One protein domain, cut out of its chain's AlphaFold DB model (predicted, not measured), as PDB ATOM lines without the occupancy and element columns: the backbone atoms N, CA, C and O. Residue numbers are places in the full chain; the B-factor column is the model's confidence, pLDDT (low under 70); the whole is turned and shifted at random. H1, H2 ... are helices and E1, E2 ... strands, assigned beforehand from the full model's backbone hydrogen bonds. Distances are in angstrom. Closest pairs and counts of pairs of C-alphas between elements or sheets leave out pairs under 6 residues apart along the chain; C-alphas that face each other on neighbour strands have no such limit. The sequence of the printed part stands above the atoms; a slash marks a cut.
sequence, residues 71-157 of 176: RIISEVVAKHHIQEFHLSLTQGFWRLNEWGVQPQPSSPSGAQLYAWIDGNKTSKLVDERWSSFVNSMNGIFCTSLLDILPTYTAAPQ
ATOM      1  N   ARG A  71      36.701  77.874  37.131       89.44
ATOM      2  CA  ARG A  71      35.421  77.293  37.567       89.44
ATOM      3  C   ARG A  71      35.554  76.475  38.852       89.44
ATOM      4  O   ARG A  71      34.733  76.628  39.752       89.44
ATOM      5  N   ILE A  72      36.606  75.663  38.954       91.06
ATOM      6  CA  ILE A  72      36.863  74.807  40.117       91.06
ATOM      7  C   ILE A  72      36.943  75.602  41.430       91.06
ATOM      8  O   ILE A  72      36.406  75.160  42.441       91.06
ATOM      9  N   ILE A  73      37.525  76.806  41.409       91.94
ATOM     10  CA  ILE A  73      37.597  77.676  42.588       91.94
ATOM     11  C   ILE A  73      36.197  78.164  42.961       91.94
ATOM     12  O   ILE A  73      35.823  78.086  44.127       91.94
ATOM     13  N   SER A  74      35.391  78.597  41.981       89.88
ATOM     14  CA  SER A  74      34.017  79.049  42.251       89.88
ATOM     15  C   SER A  74      33.152  77.956  42.884       89.88
ATOM     16  O   SER A  74      32.381  78.224  43.801       89.88
ATOM     17  N   GLU A  75      33.301  76.715  42.417       90.88
ATOM     18  CA  GLU A  75      32.522  75.579  42.902       90.88
ATOM     19  C   GLU A  75      32.939  75.190  44.319       90.88
ATOM     20  O   GLU A  75      32.077  74.939  45.156       90.88
ATOM     21  N   VAL A  76      34.242  75.186  44.614       93.06
ATOM     22  CA  VAL A  76      34.761  74.888  45.956       93.06
ATOM     23  C   VAL A  76      34.355  75.958  46.967       93.06
ATOM     24  O   VAL A  76      33.894  75.614  48.055       93.06
ATOM     25  N   VAL A  77      34.464  77.238  46.606       92.56
ATOM     26  CA  VAL A  77      34.047  78.364  47.456       92.56
ATOM     27  C   VAL A  77      32.549  78.291  47.760       92.56
ATOM     28  O   VAL A  77      32.158  78.350  48.926       92.56
ATOM     29  N   ALA A  78      31.717  78.074  46.735       91.12
ATOM     30  CA  ALA A  78      30.269  77.953  46.901       91.12
ATOM     31  C   ALA A  78      29.876  76.716  47.723       91.12
ATOM     32  O   ALA A  78      29.030  76.808  48.611       91.12
ATOM     33  N   LYS A  79      30.507  75.562  47.465       92.56
ATOM     34  CA  LYS A  79      30.224  74.294  48.156       92.56
ATOM     35  C   LYS A  79      30.506  74.369  49.656       92.56
ATOM     36  O   LYS A  79      29.750  73.802  50.439       92.56
ATOM     37  N   HIS A  80      31.588  75.040  50.051       92.94
ATOM     38  CA  HIS A  80      32.018  75.106  51.452       92.94
ATOM     39  C   HIS A  80      31.611  76.404  52.161       92.94
ATOM     40  O   HIS A  80      32.011  76.614  53.302       92.94
ATOM     41  N   HIS A  81      30.781  77.240  51.525       92.44
ATOM     42  CA  HIS A  81      30.296  78.517  52.068       92.44
ATOM     43  C   HIS A  81      31.426  79.452  52.525       92.44
ATOM     44  O   HIS A  81      31.401  80.024  53.619       92.44
ATOM     45  N   ILE A  82      32.443  79.570  51.675       92.75
ATOM     46  CA  ILE A  82      33.560  80.486  51.878       92.75
ATOM     47  C   ILE A  82      33.160  81.850  51.311       92.75
ATOM     48  O   ILE A  82      32.779  81.948  50.149       92.75
ATOM     49  N   GLN A  83      33.248  82.901  52.121       90.81
ATOM     50  CA  GLN A  83      33.012  84.274  51.669       90.81
ATOM     51  C   GLN A  83      34.248  84.842  50.968       90.81
ATOM     52  O   GLN A  83      34.158  85.456  49.910       90.81
ATOM     53  N   GLU A  84      35.415  84.616  51.566       92.44
ATOM     54  CA  GLU A  84      36.707  85.087  51.082       92.44
ATOM     55  C   GLU A  84      37.780  84.118  51.571       92.44
ATOM     56  O   GLU A  84      37.693  83.611  52.690       92.44
ATOM     57  N   PHE A  85      38.801  83.863  50.758       93.56
ATOM     58  CA  PHE A  85      39.986  83.139  51.200       93.56
ATOM     59  C   PHE A  85      41.238  83.713  50.557       93.56
ATOM     60  O   PHE A  85      41.200  84.270  49.461       93.56
ATOM     61  N   HIS A  86      42.360  83.513  51.237       93.12
ATOM     62  CA  HIS A  86      43.683  83.868  50.751       93.12
ATOM     63  C   HIS A  86      44.597  82.670  50.903       93.12
ATOM     64  O   HIS A  86      44.730  82.122  51.997       93.12
ATOM     65  N   LEU A  87      45.237  82.289  49.803       92.56
ATOM     66  CA  LEU A  87      46.263  81.260  49.766       92.56
ATOM     67  C   LEU A  87      47.586  81.909  49.372       92.56
ATOM     68  O   LEU A  87      47.680  82.556  48.332       92.56
ATOM     69  N   SER A  88      48.612  81.707  50.188       92.25
ATOM     70  CA  SER A  88      49.984  82.103  49.886       92.25
ATOM     71  C   SER A  88      50.883  80.880  49.855       92.25
ATOM     72  O   SER A  88      50.868  80.087  50.794       92.25
ATOM     73  N   LEU A  89      51.668  80.754  48.788       91.44
ATOM     74  CA  LEU A  89      52.684  79.722  48.611       91.44
ATOM     75  C   LEU A  89      54.010  80.423  48.329       91.44
ATOM     76  O   LEU A  89      54.216  80.964  47.244       91.44
ATOM     77  N   THR A  90      54.895  80.436  49.317       91.56
ATOM     78  CA  THR A  90      56.162  81.165  49.259       91.56
ATOM     79  C   THR A  90      57.319  80.193  49.422       91.56
ATOM     80  O   THR A  90      57.364  79.419  50.377       91.56
ATOM     81  N   GLN A  91      58.301  80.267  48.526       91.00
ATOM     82  CA  GLN A  91      59.544  79.511  48.643       91.00
ATOM     83  C   GLN A  91      60.708  80.440  49.003       91.00
ATOM     84  O   GLN A  91      60.869  81.508  48.417       91.00
ATOM     85  N   GLY A  92      61.550  80.002  49.940       91.00
ATOM     86  CA  GLY A  92      62.713  80.764  50.395       91.00
ATOM     87  C   GLY A  92      62.366  81.809  51.456       91.00
ATOM     88  O   GLY A  92      61.319  81.745  52.095       91.00
ATOM     89  N   PHE A  93      63.280  82.749  51.690       89.00
ATOM     90  CA  PHE A  93      63.120  83.804  52.689       89.00
ATOM     91  C   PHE A  93      63.489  85.165  52.101       89.00
ATOM     92  O   PHE A  93      64.430  85.284  51.315       89.00
ATOM     93  N   TRP A  94      62.753  86.202  52.500       91.75
ATOM     94  CA  TRP A  94      63.044  87.572  52.098       91.75
ATOM     95  C   TRP A  94      64.132  88.176  52.994       91.75
ATOM     96  O   TRP A  94      63.953  88.319  54.205       91.75
ATOM     97  N   ARG A  95      65.276  88.550  52.412       91.62
ATOM     98  CA  ARG A  95      66.399  89.158  53.143       91.62
ATOM     99  C   ARG A  95      66.130  90.636  53.404       91.62
ATOM    100  O   ARG A  95      66.632  91.491  52.681       91.62
ATOM    101  N   LEU A  96      65.370  90.942  54.458       91.56
ATOM    102  CA  LEU A  96      64.968  92.314  54.807       91.56
ATOM    103  C   LEU A  96      66.153  93.301  54.837       91.56
ATOM    104  O   LEU A  96      66.060  94.400  54.297       91.56
ATOM    105  N   ASN A  97      67.288  92.881  55.405       92.12
ATOM    106  CA  ASN A  97      68.478  93.727  55.551       92.12
ATOM    107  C   ASN A  97      69.145  94.087  54.212       92.12
ATOM    108  O   ASN A  97      69.783  95.131  54.109       92.12
ATOM    109  N   GLU A  98      68.997  93.253  53.180       92.69
ATOM    110  CA  GLU A  98      69.680  93.424  51.886       92.69
ATOM    111  C   GLU A  98      68.749  93.864  50.760       92.69
ATOM    112  O   GLU A  98      69.160  94.550  49.819       92.69
ATOM    113  N   TRP A  99      67.490  93.444  50.831       93.38
ATOM    114  CA  TRP A  99      66.471  93.691  49.815       93.38
ATOM    115  C   TRP A  99      65.481  94.780  50.245       93.38
ATOM    116  O   TRP A  99      64.766  95.324  49.405       93.38
ATOM    117  N   GLY A 100      65.490  95.172  51.523       91.19
ATOM    118  CA  GLY A 100      64.564  96.142  52.098       91.19
ATOM    119  C   GLY A 100      63.219  95.514  52.454       91.19
ATOM    120  O   GLY A 100      63.107  94.305  52.633       91.19
ATOM    121  N   VAL A 101      62.181  96.340  52.564       90.19
ATOM    122  CA  VAL A 101      60.820  95.878  52.874       90.19
ATOM    123  C   VAL A 101      60.251  95.070  51.702       90.19
ATOM    124  O   VAL A 101      60.381  95.475  50.546       90.19
ATOM    125  N   GLN A 102      59.625  93.931  52.007       90.25
ATOM    126  CA  GLN A 102      58.977  93.068  51.017       90.25
ATOM    127  C   GLN A 102      57.781  93.782  50.357       90.25
ATOM    128  O   GLN A 102      57.058  94.515  51.042       90.25
ATOM    129  N   PRO A 103      57.531  93.558  49.051       88.75
ATOM    130  CA  PRO A 103      56.300  94.000  48.403       88.75
ATOM    131  C   PRO A 103      55.056  93.487  49.135       88.75
ATOM    132  O   PRO A 103      55.047  92.364  49.634       88.75
ATOM    133  N   GLN A 104      54.013  94.314  49.188       87.69
ATOM    134  CA  GLN A 104      52.748  93.955  49.824       87.69
ATOM    135  C   GLN A 104      51.756  93.370  48.800       87.69
ATOM    136  O   GLN A 104      51.753  93.824  47.651       87.69
ATOM    137  N   PRO A 105      50.909  92.403  49.200       86.75
ATOM    138  CA  PRO A 105      50.893  91.751  50.513       86.75
ATOM    139  C   PRO A 105      52.099  90.816  50.705       86.75
ATOM    140  O   PRO A 105      52.476  90.077  49.796       86.75
ATOM    141  N   SER A 106      52.721  90.867  51.884       86.94
ATOM    142  CA  SER A 106      53.821  89.965  52.240       86.94
ATOM    143  C   SER A 106      53.298  88.679  52.871       86.94
ATOM    144  O   SER A 106      52.466  88.740  53.776       86.94
ATOM    145  N   SER A 107      53.863  87.544  52.469       87.94
ATOM    146  CA  SER A 107      53.509  86.227  53.005       87.94
ATOM    147  C   SER A 107      54.731  85.530  53.609       87.94
ATOM    148  O   SER A 107      55.844  85.704  53.097       87.94
ATOM    149  N   PRO A 108      54.554  84.739  54.686       84.75
ATOM    150  CA  PRO A 108      55.639  83.966  55.278       84.75
ATOM    151  C   PRO A 108      56.130  82.876  54.317       84.75
ATOM    152  O   PRO A 108      55.454  82.537  53.343       84.75
ATOM    153  N   SER A 109      57.307  82.317  54.611       87.94
ATOM    154  CA  SER A 109      57.816  81.125  53.923       87.94
ATOM    155  C   SER A 109      56.899  79.924  54.164       87.94
ATOM    156  O   SER A 109      56.371  79.756  55.265       87.94
ATOM    157  N   GLY A 110      56.733  79.081  53.147       88.50
ATOM    158  CA  GLY A 110      55.849  77.923  53.179       88.50
ATOM    159  C   GLY A 110      54.456  78.235  52.642       88.50
ATOM    160  O   GLY A 110      54.300  79.002  51.692       88.50
ATOM    161  N   ALA A 111      53.445  77.601  53.231       88.31
ATOM    162  CA  ALA A 111      52.054  77.744  52.828       88.31
ATOM    163  C   ALA A 111      51.232  78.407  53.938       88.31
ATOM    164  O   ALA A 111      51.318  78.020  55.101       88.31
ATOM    165  N   GLN A 112      50.407  79.383  53.571       89.81
ATOM    166  CA  GLN A 112      49.456  80.027  54.472       89.81
ATOM    167  C   GLN A 112      48.082  80.057  53.812       89.81
ATOM    168  O   GLN A 112      47.956  80.480  52.662       89.81
ATOM    169  N   LEU A 113      47.057  79.637  54.551       91.94
ATOM    170  CA  LEU A 113      45.666  79.677  54.120       91.94
ATOM    171  C   LEU A 113      44.811  80.257  55.245       91.94
ATOM    172  O   LEU A 113      44.869  79.778  56.375       91.94
ATOM    173  N   TYR A 114      44.007  81.267  54.931       91.81
ATOM    174  CA  TYR A 114      42.971  81.777  55.826       91.81
ATOM    175  C   TYR A 114      41.711  82.101  55.033       91.81
ATOM    176  O   TYR A 114      41.776  82.393  53.837       91.81
ATOM    177  N   ALA A 115      40.561  82.013  55.695       92.69
ATOM    178  CA  ALA A 115      39.271  82.215  55.063       92.69
ATOM    179  C   ALA A 115      38.245  82.808  56.032       92.69
ATOM    180  O   ALA A 115      38.282  82.551  57.235       92.69
ATOM    181  N   TRP A 116      37.297  83.553  55.473       92.12
ATOM    182  CA  TRP A 116      36.047  83.918  56.125       92.12
ATOM    183  C   TRP A 116      34.989  82.915  55.696       92.12
ATOM    184  O   TRP A 116      34.733  82.735  54.505       92.12
ATOM    185  N   ILE A 117      34.396  82.242  56.675       90.81
ATOM    186  CA  ILE A 117      33.405  81.190  56.463       90.81
ATOM    187  C   ILE A 117      32.083  81.676  57.039       90.81
ATOM    188  O   ILE A 117      32.045  82.166  58.169       90.81
ATOM    189  N   ASP A 118      30.999  81.511  56.285       86.00
ATOM    190  CA  ASP A 118      29.659  81.771  56.803       86.00
ATOM    191  C   ASP A 118      29.347  80.817  57.962       86.00
ATOM    192  O   ASP A 118      29.352  79.593  57.799       86.00
ATOM    193  N   GLY A 119      29.018  81.356  59.134       80.00
ATOM    194  CA  GLY A 119      28.575  80.552  60.269       80.00
ATOM    195  C   GLY A 119      28.739  81.246  61.614       80.00
ATOM    196  O   GLY A 119      29.423  82.257  61.746       80.00
ATOM    197  N   ASN A 120      28.099  80.684  62.642       70.00
ATOM    198  CA  ASN A 120      28.325  81.112  64.018       70.00
ATOM    199  C   ASN A 120      29.650  80.512  64.531       70.00
ATOM    200  O   ASN A 120      29.927  79.337  64.268       70.00
ATOM    201  N   LYS A 121      30.436  81.303  65.279       63.56
ATOM    202  CA  LYS A 121      31.837  81.032  65.678       63.56
ATOM    203  C   LYS A 121      32.059  79.704  66.424       63.56
ATOM    204  O   LYS A 121      33.195  79.266  66.532       63.56
ATOM    205  N   THR A 122      30.999  79.071  66.925       65.31
ATOM    206  CA  THR A 122      31.062  77.865  67.771       65.31
ATOM    207  C   THR A 122      30.391  76.639  67.139       65.31
ATOM    208  O   THR A 122      30.159  75.640  67.816       65.31
ATOM    209  N   SER A 123      29.997  76.704  65.863       74.25
ATOM    210  CA  SER A 123      29.308  75.577  65.227       74.25
ATOM    211  C   SER A 123      30.301  74.548  64.681       74.25
ATOM    212  O   SER A 123      31.136  74.881  63.847       74.25
ATOM    213  N   LYS A 124      30.142  73.276  65.073       84.19
ATOM    214  CA  LYS A 124      30.836  72.104  64.491       84.19
ATOM    215  C   LYS A 124      30.813  72.097  62.950       84.19
ATOM    216  O   LYS A 124      31.733  71.619  62.298       84.19
ATOM    217  N   LEU A 125      29.767  72.688  62.378       87.69
ATOM    218  CA  LEU A 125      29.589  72.913  60.947       87.69
ATOM    219  C   LEU A 125      30.725  73.744  60.313       87.69
ATOM    220  O   LEU A 125      31.128  73.456  59.191       87.69
ATOM    221  N   VAL A 126      31.232  74.778  60.997       89.19
ATOM    222  CA  VAL A 126      32.336  75.619  60.491       89.19
ATOM    223  C   VAL A 126      33.631  74.814  60.426       89.19
ATOM    224  O   VAL A 126      34.331  74.897  59.421       89.19
ATOM    225  N   ASP A 127      33.904  73.975  61.426       88.38
ATOM    226  CA  ASP A 127      35.085  73.102  61.434       88.38
ATOM    227  C   ASP A 127      35.020  72.051  60.315       88.38
ATOM    228  O   ASP A 127      36.007  71.802  59.619       88.38
ATOM    229  N   GLU A 128      33.841  71.463  60.087       89.50
ATOM    230  CA  GLU A 128      33.606  70.514  58.990       89.50
ATOM    231  C   GLU A 128      33.779  71.175  57.612       89.50
ATOM    232  O   GLU A 128      34.417  70.600  56.721       89.50
ATOM    233  N   ARG A 129      33.262  72.401  57.443       91.88
ATOM    234  CA  ARG A 129      33.450  73.216  56.230       91.88
ATOM    235  C   ARG A 129      34.916  73.567  56.020       91.88
ATOM    236  O   ARG A 129      35.414  73.388  54.913       91.88
ATOM    237  N   TRP A 130      35.611  74.009  57.067       91.75
ATOM    238  CA  TRP A 130      37.034  74.333  57.016       91.75
ATOM    239  C   TRP A 130      37.866  73.123  56.593       91.75
ATOM    240  O   TRP A 130      38.600  73.201  55.611       91.75
ATOM    241  N   SER A 131      37.698  71.982  57.263       91.06
ATOM    242  CA  SER A 131      38.422  70.751  56.930       91.06
ATOM    243  C   SER A 131      38.161  70.311  55.484       91.06
ATOM    244  O   SER A 131      39.092  70.049  54.719       91.06
ATOM    245  N   SER A 132      36.897  70.316  55.055       92.25
ATOM    246  CA  SER A 132      36.518  69.947  53.684       92.25
ATOM    247  C   SER A 132      37.066  70.920  52.632       92.25
ATOM    248  O   SER A 132      37.474  70.498  51.543       92.25
ATOM    249  N   PHE A 133      37.106  72.212  52.957       94.19
ATOM    250  CA  PHE A 133      37.693  73.250  52.120       94.19
ATOM    251  C   PHE A 133      39.207  73.067  51.982       94.19
ATOM    252  O   PHE A 133      39.694  72.985  50.855       94.19
ATOM    253  N   VAL A 134      39.938  72.905  53.092       93.19
ATOM    254  CA  VAL A 134      41.392  72.659  53.090       93.19
ATOM    255  C   VAL A 134      41.732  71.413  52.272       93.19
ATOM    256  O   VAL A 134      42.613  71.473  51.417       93.19
ATOM    257  N   ASN A 135      40.988  70.316  52.445       91.44
ATOM    258  CA  ASN A 135      41.163  69.094  51.651       91.44
ATOM    259  C   ASN A 135      40.988  69.347  50.143       91.44
ATOM    260  O   ASN A 135      41.768  68.851  49.328       91.44
ATOM    261  N   SER A 136      39.982  70.142  49.765       93.62
ATOM    262  CA  SER A 136      39.723  70.491  48.362       93.62
ATOM    263  C   SER A 136      40.853  71.352  47.786       93.62
ATOM    264  O   SER A 136      41.366  71.065  46.706       93.62
ATOM    265  N   MET A 137      41.285  72.372  48.531       93.00
ATOM    266  CA  MET A 137      42.394  73.251  48.152       93.00
ATOM    267  C   MET A 137      43.706  72.482  48.018       93.00
ATOM    268  O   MET A 137      44.471  72.738  47.091       93.00
ATOM    269  N   ASN A 138      43.924  71.488  48.882       90.94
ATOM    270  CA  ASN A 138      45.097  70.637  48.810       90.94
ATOM    271  C   ASN A 138      45.191  69.872  47.487       90.94
ATOM    272  O   ASN A 138      46.268  69.776  46.903       90.94
ATOM    273  N   GLY A 139      44.054  69.366  47.001       90.75
ATOM    274  CA  GLY A 139      43.968  68.705  45.701       90.75
ATOM    275  C   GLY A 139      44.131  69.665  44.520       90.75
ATOM    276  O   GLY A 139      44.758  69.301  43.532       90.75
ATOM    277  N   ILE A 140      43.600  70.889  44.614       92.75
ATOM    278  CA  ILE A 140      43.660  71.880  43.522       92.75
ATOM    279  C   ILE A 140      45.075  72.419  43.323       92.75
ATOM    280  O   ILE A 140      45.532  72.540  42.189       92.75
ATOM    281  N   PHE A 141      45.756  72.764  44.414       90.62
ATOM    282  CA  PHE A 141      47.077  73.388  44.359       90.62
ATOM    283  C   PHE A 141      48.223  72.382  44.520       90.62
ATOM    284  O   PHE A 141      49.384  72.783  44.478       90.62
ATOM    285  N   CYS A 142      47.915  71.087  44.679       86.81
ATOM    286  CA  CYS A 142      48.891  70.012  44.898       86.81
ATOM    287  C   CYS A 142      49.878  70.336  46.028       86.81
ATOM    288  O   CYS A 142      51.087  70.140  45.919       86.81
ATOM    289  N   THR A 143      49.353  70.895  47.108       79.94
ATOM    290  CA  THR A 143      50.131  71.339  48.263       79.94
ATOM    291  C   THR A 143      50.210  70.240  49.330       79.94
ATOM    292  O   THR A 143      49.585  69.190  49.199       79.94
ATOM    293  N   SER A 144      50.951  70.487  50.416       77.81
ATOM    294  CA  SER A 144      50.872  69.704  51.666       77.81
ATOM    295  C   SER A 144      50.102  70.477  52.747       77.81
ATOM    296  O   SER A 144      50.500  70.536  53.904       77.81
ATOM    297  N   LEU A 145      48.998  71.136  52.376       78.31
ATOM    298  CA  LEU A 145      48.146  71.887  53.311       78.31
ATOM    299  C   LEU A 145      47.472  70.973  54.346       78.31
ATOM    300  O   LEU A 145      46.974  71.470  55.350       78.31
ATOM    301  N   LEU A 146      47.446  69.655  54.128       68.94
ATOM    302  CA  LEU A 146      46.867  68.698  55.078       68.94
ATOM    303  C   LEU A 146      47.582  68.705  56.431       68.94
ATOM    304  O   LEU A 146      46.931  68.492  57.451       68.94
ATOM    305  N   ASP A 147      48.873  69.047  56.452       64.31
ATOM    306  CA  ASP A 147      49.649  69.172  57.689       64.31
ATOM    307  C   ASP A 147      49.148  70.323  58.586       64.31
ATOM    308  O   ASP A 147      49.513  70.390  59.757       64.31
ATOM    309  N   ILE A 148      48.293  71.221  58.071       63.56
ATOM    310  CA  ILE A 148      47.729  72.370  58.804       63.56
ATOM    311  C   ILE A 148      46.563  71.956  59.732       63.56
ATOM    312  O   ILE A 148      46.228  72.674  60.682       63.56
ATOM    313  N   LEU A 149      45.950  70.790  59.514       70.44
ATOM    314  CA  LEU A 149      44.799  70.308  60.292       70.44
ATOM    315  C   LEU A 149      45.222  69.447  61.501       70.44
ATOM    316  O   LEU A 149      46.134  68.632  61.384       70.44
ATOM    317  N   PRO A 150      44.496  69.487  62.638       63.81
ATOM    318  CA  PRO A 150      44.024  70.658  63.390       63.81
ATOM    319  C   PRO A 150      45.139  71.344  64.212       63.81
ATOM    320  O   PRO A 150      44.892  72.374  64.831       63.81
ATOM    321  N   THR A 151      46.362  70.801  64.227       66.06
ATOM    322  CA  THR A 151      47.470  71.269  65.084       66.06
ATOM    323  C   THR A 151      47.888  72.719  64.817       66.06
ATOM    324  O   THR A 151      48.351  73.396  65.732       66.06
ATOM    325  N   TYR A 152      47.703  73.211  63.589       74.38
ATOM    326  CA  TYR A 152      48.134  74.551  63.171       74.38
ATOM    327  C   TYR A 152      46.980  75.427  62.662       74.38
ATOM    328  O   TYR A 152      47.209  76.422  61.975       74.38
ATOM    329  N   THR A 153      45.736  75.077  63.000       82.19
ATOM    330  CA  THR A 153      44.554  75.893  62.689       82.19
ATOM    331  C   THR A 153      44.166  76.739  63.903       82.19
ATOM    332  O   THR A 153      44.119  76.242  65.025       82.19
ATOM    333  N   ALA A 154      43.836  78.015  63.683       84.50
ATOM    334  CA  ALA A 154      43.304  78.901  64.715       84.50
ATOM    335  C   ALA A 154      42.093  79.684  64.190       84.50
ATOM    336  O   ALA A 154      42.101  80.155  63.055       84.50
ATOM    337  N   ALA A 155      41.076  79.860  65.036       87.31
ATOM    338  CA  ALA A 155      39.930  80.728  64.780       87.31
ATOM    339  C   ALA A 155      40.079  82.013  65.617       87.31
ATOM    340  O   ALA A 155      39.808  81.997  66.823       87.31
ATOM    341  N   PRO A 156      40.565  83.124  65.036       86.19
ATOM    342  CA  PRO A 156      40.846  84.328  65.804       86.19
ATOM    343  C   PRO A 156      39.549  85.008  66.269       86.19
ATOM    344  O   PRO A 156      38.557  85.071  65.543       86.19
ATOM    345  N   GLN A 157      39.551  85.566  67.485       82.62
ATOM    346  CA  GLN A 157      38.396  86.321  67.992       82.62
ATOM    347  C   GLN A 157      38.212  87.661  67.266       82.62
ATOM    348  O   GLN A 157      37.071  88.093  67.067       82.62
TER     349      GLN A 157
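This is residues 71 to 157 of the 176 residues of an uncharacterized protein of Loa loa (UniProt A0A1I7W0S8). H3 packs on a two-stranded antiparallel ribbon, E1 and E2, with H1 beside H3; the ribbon's far end opens into a loop whose residues 95 to 101, including H2, stick out. The 87 printed residues hold four named helices and two named strands, ordered H1 E1 H2 E2 H3 H4, mixed in class. The whole is only just loose, close to compact, with a radius of gyration of the C-alphas of 14.8 A, spanning 46 by 31 by 22 A.

H1, residues 71 to 79, begins at C-alpha 71 (35.421, 77.293, 37.567). E1 is residues 82 to 90, 22.8 A; H2, 96 to 99; E2, 110 to 117, 22.9 A; H3, 124 to 141, 25.9 A. H4, 145 to 148, ends at C-alpha 148 (47.729, 72.370, 58.804).

H1 and H3 only just touch, with 3 pairs of C-alphas within 8 A, at H3 residues 133 to 136 alone; Val 76 and Phe 133 have the closest C-alphas, 7.0 A. Their tilt is shallow, 11 degrees, opposite ways. E1 and E2 are antiparallel at 174 degrees; N 86 and O 114, 2.9 A, are within hydrogen-bond range. Every O i to N i+4 pair is within range in H1 and H3; H2 and H4 are too short for one.

The farthest C-alphas, Glu 98 and Ser 123, are 46.1 A apart. The printed part has no cut, and no link is long. pLDDT is under 70 at residues 121 to 122, 146 to 148 and 150 to 151.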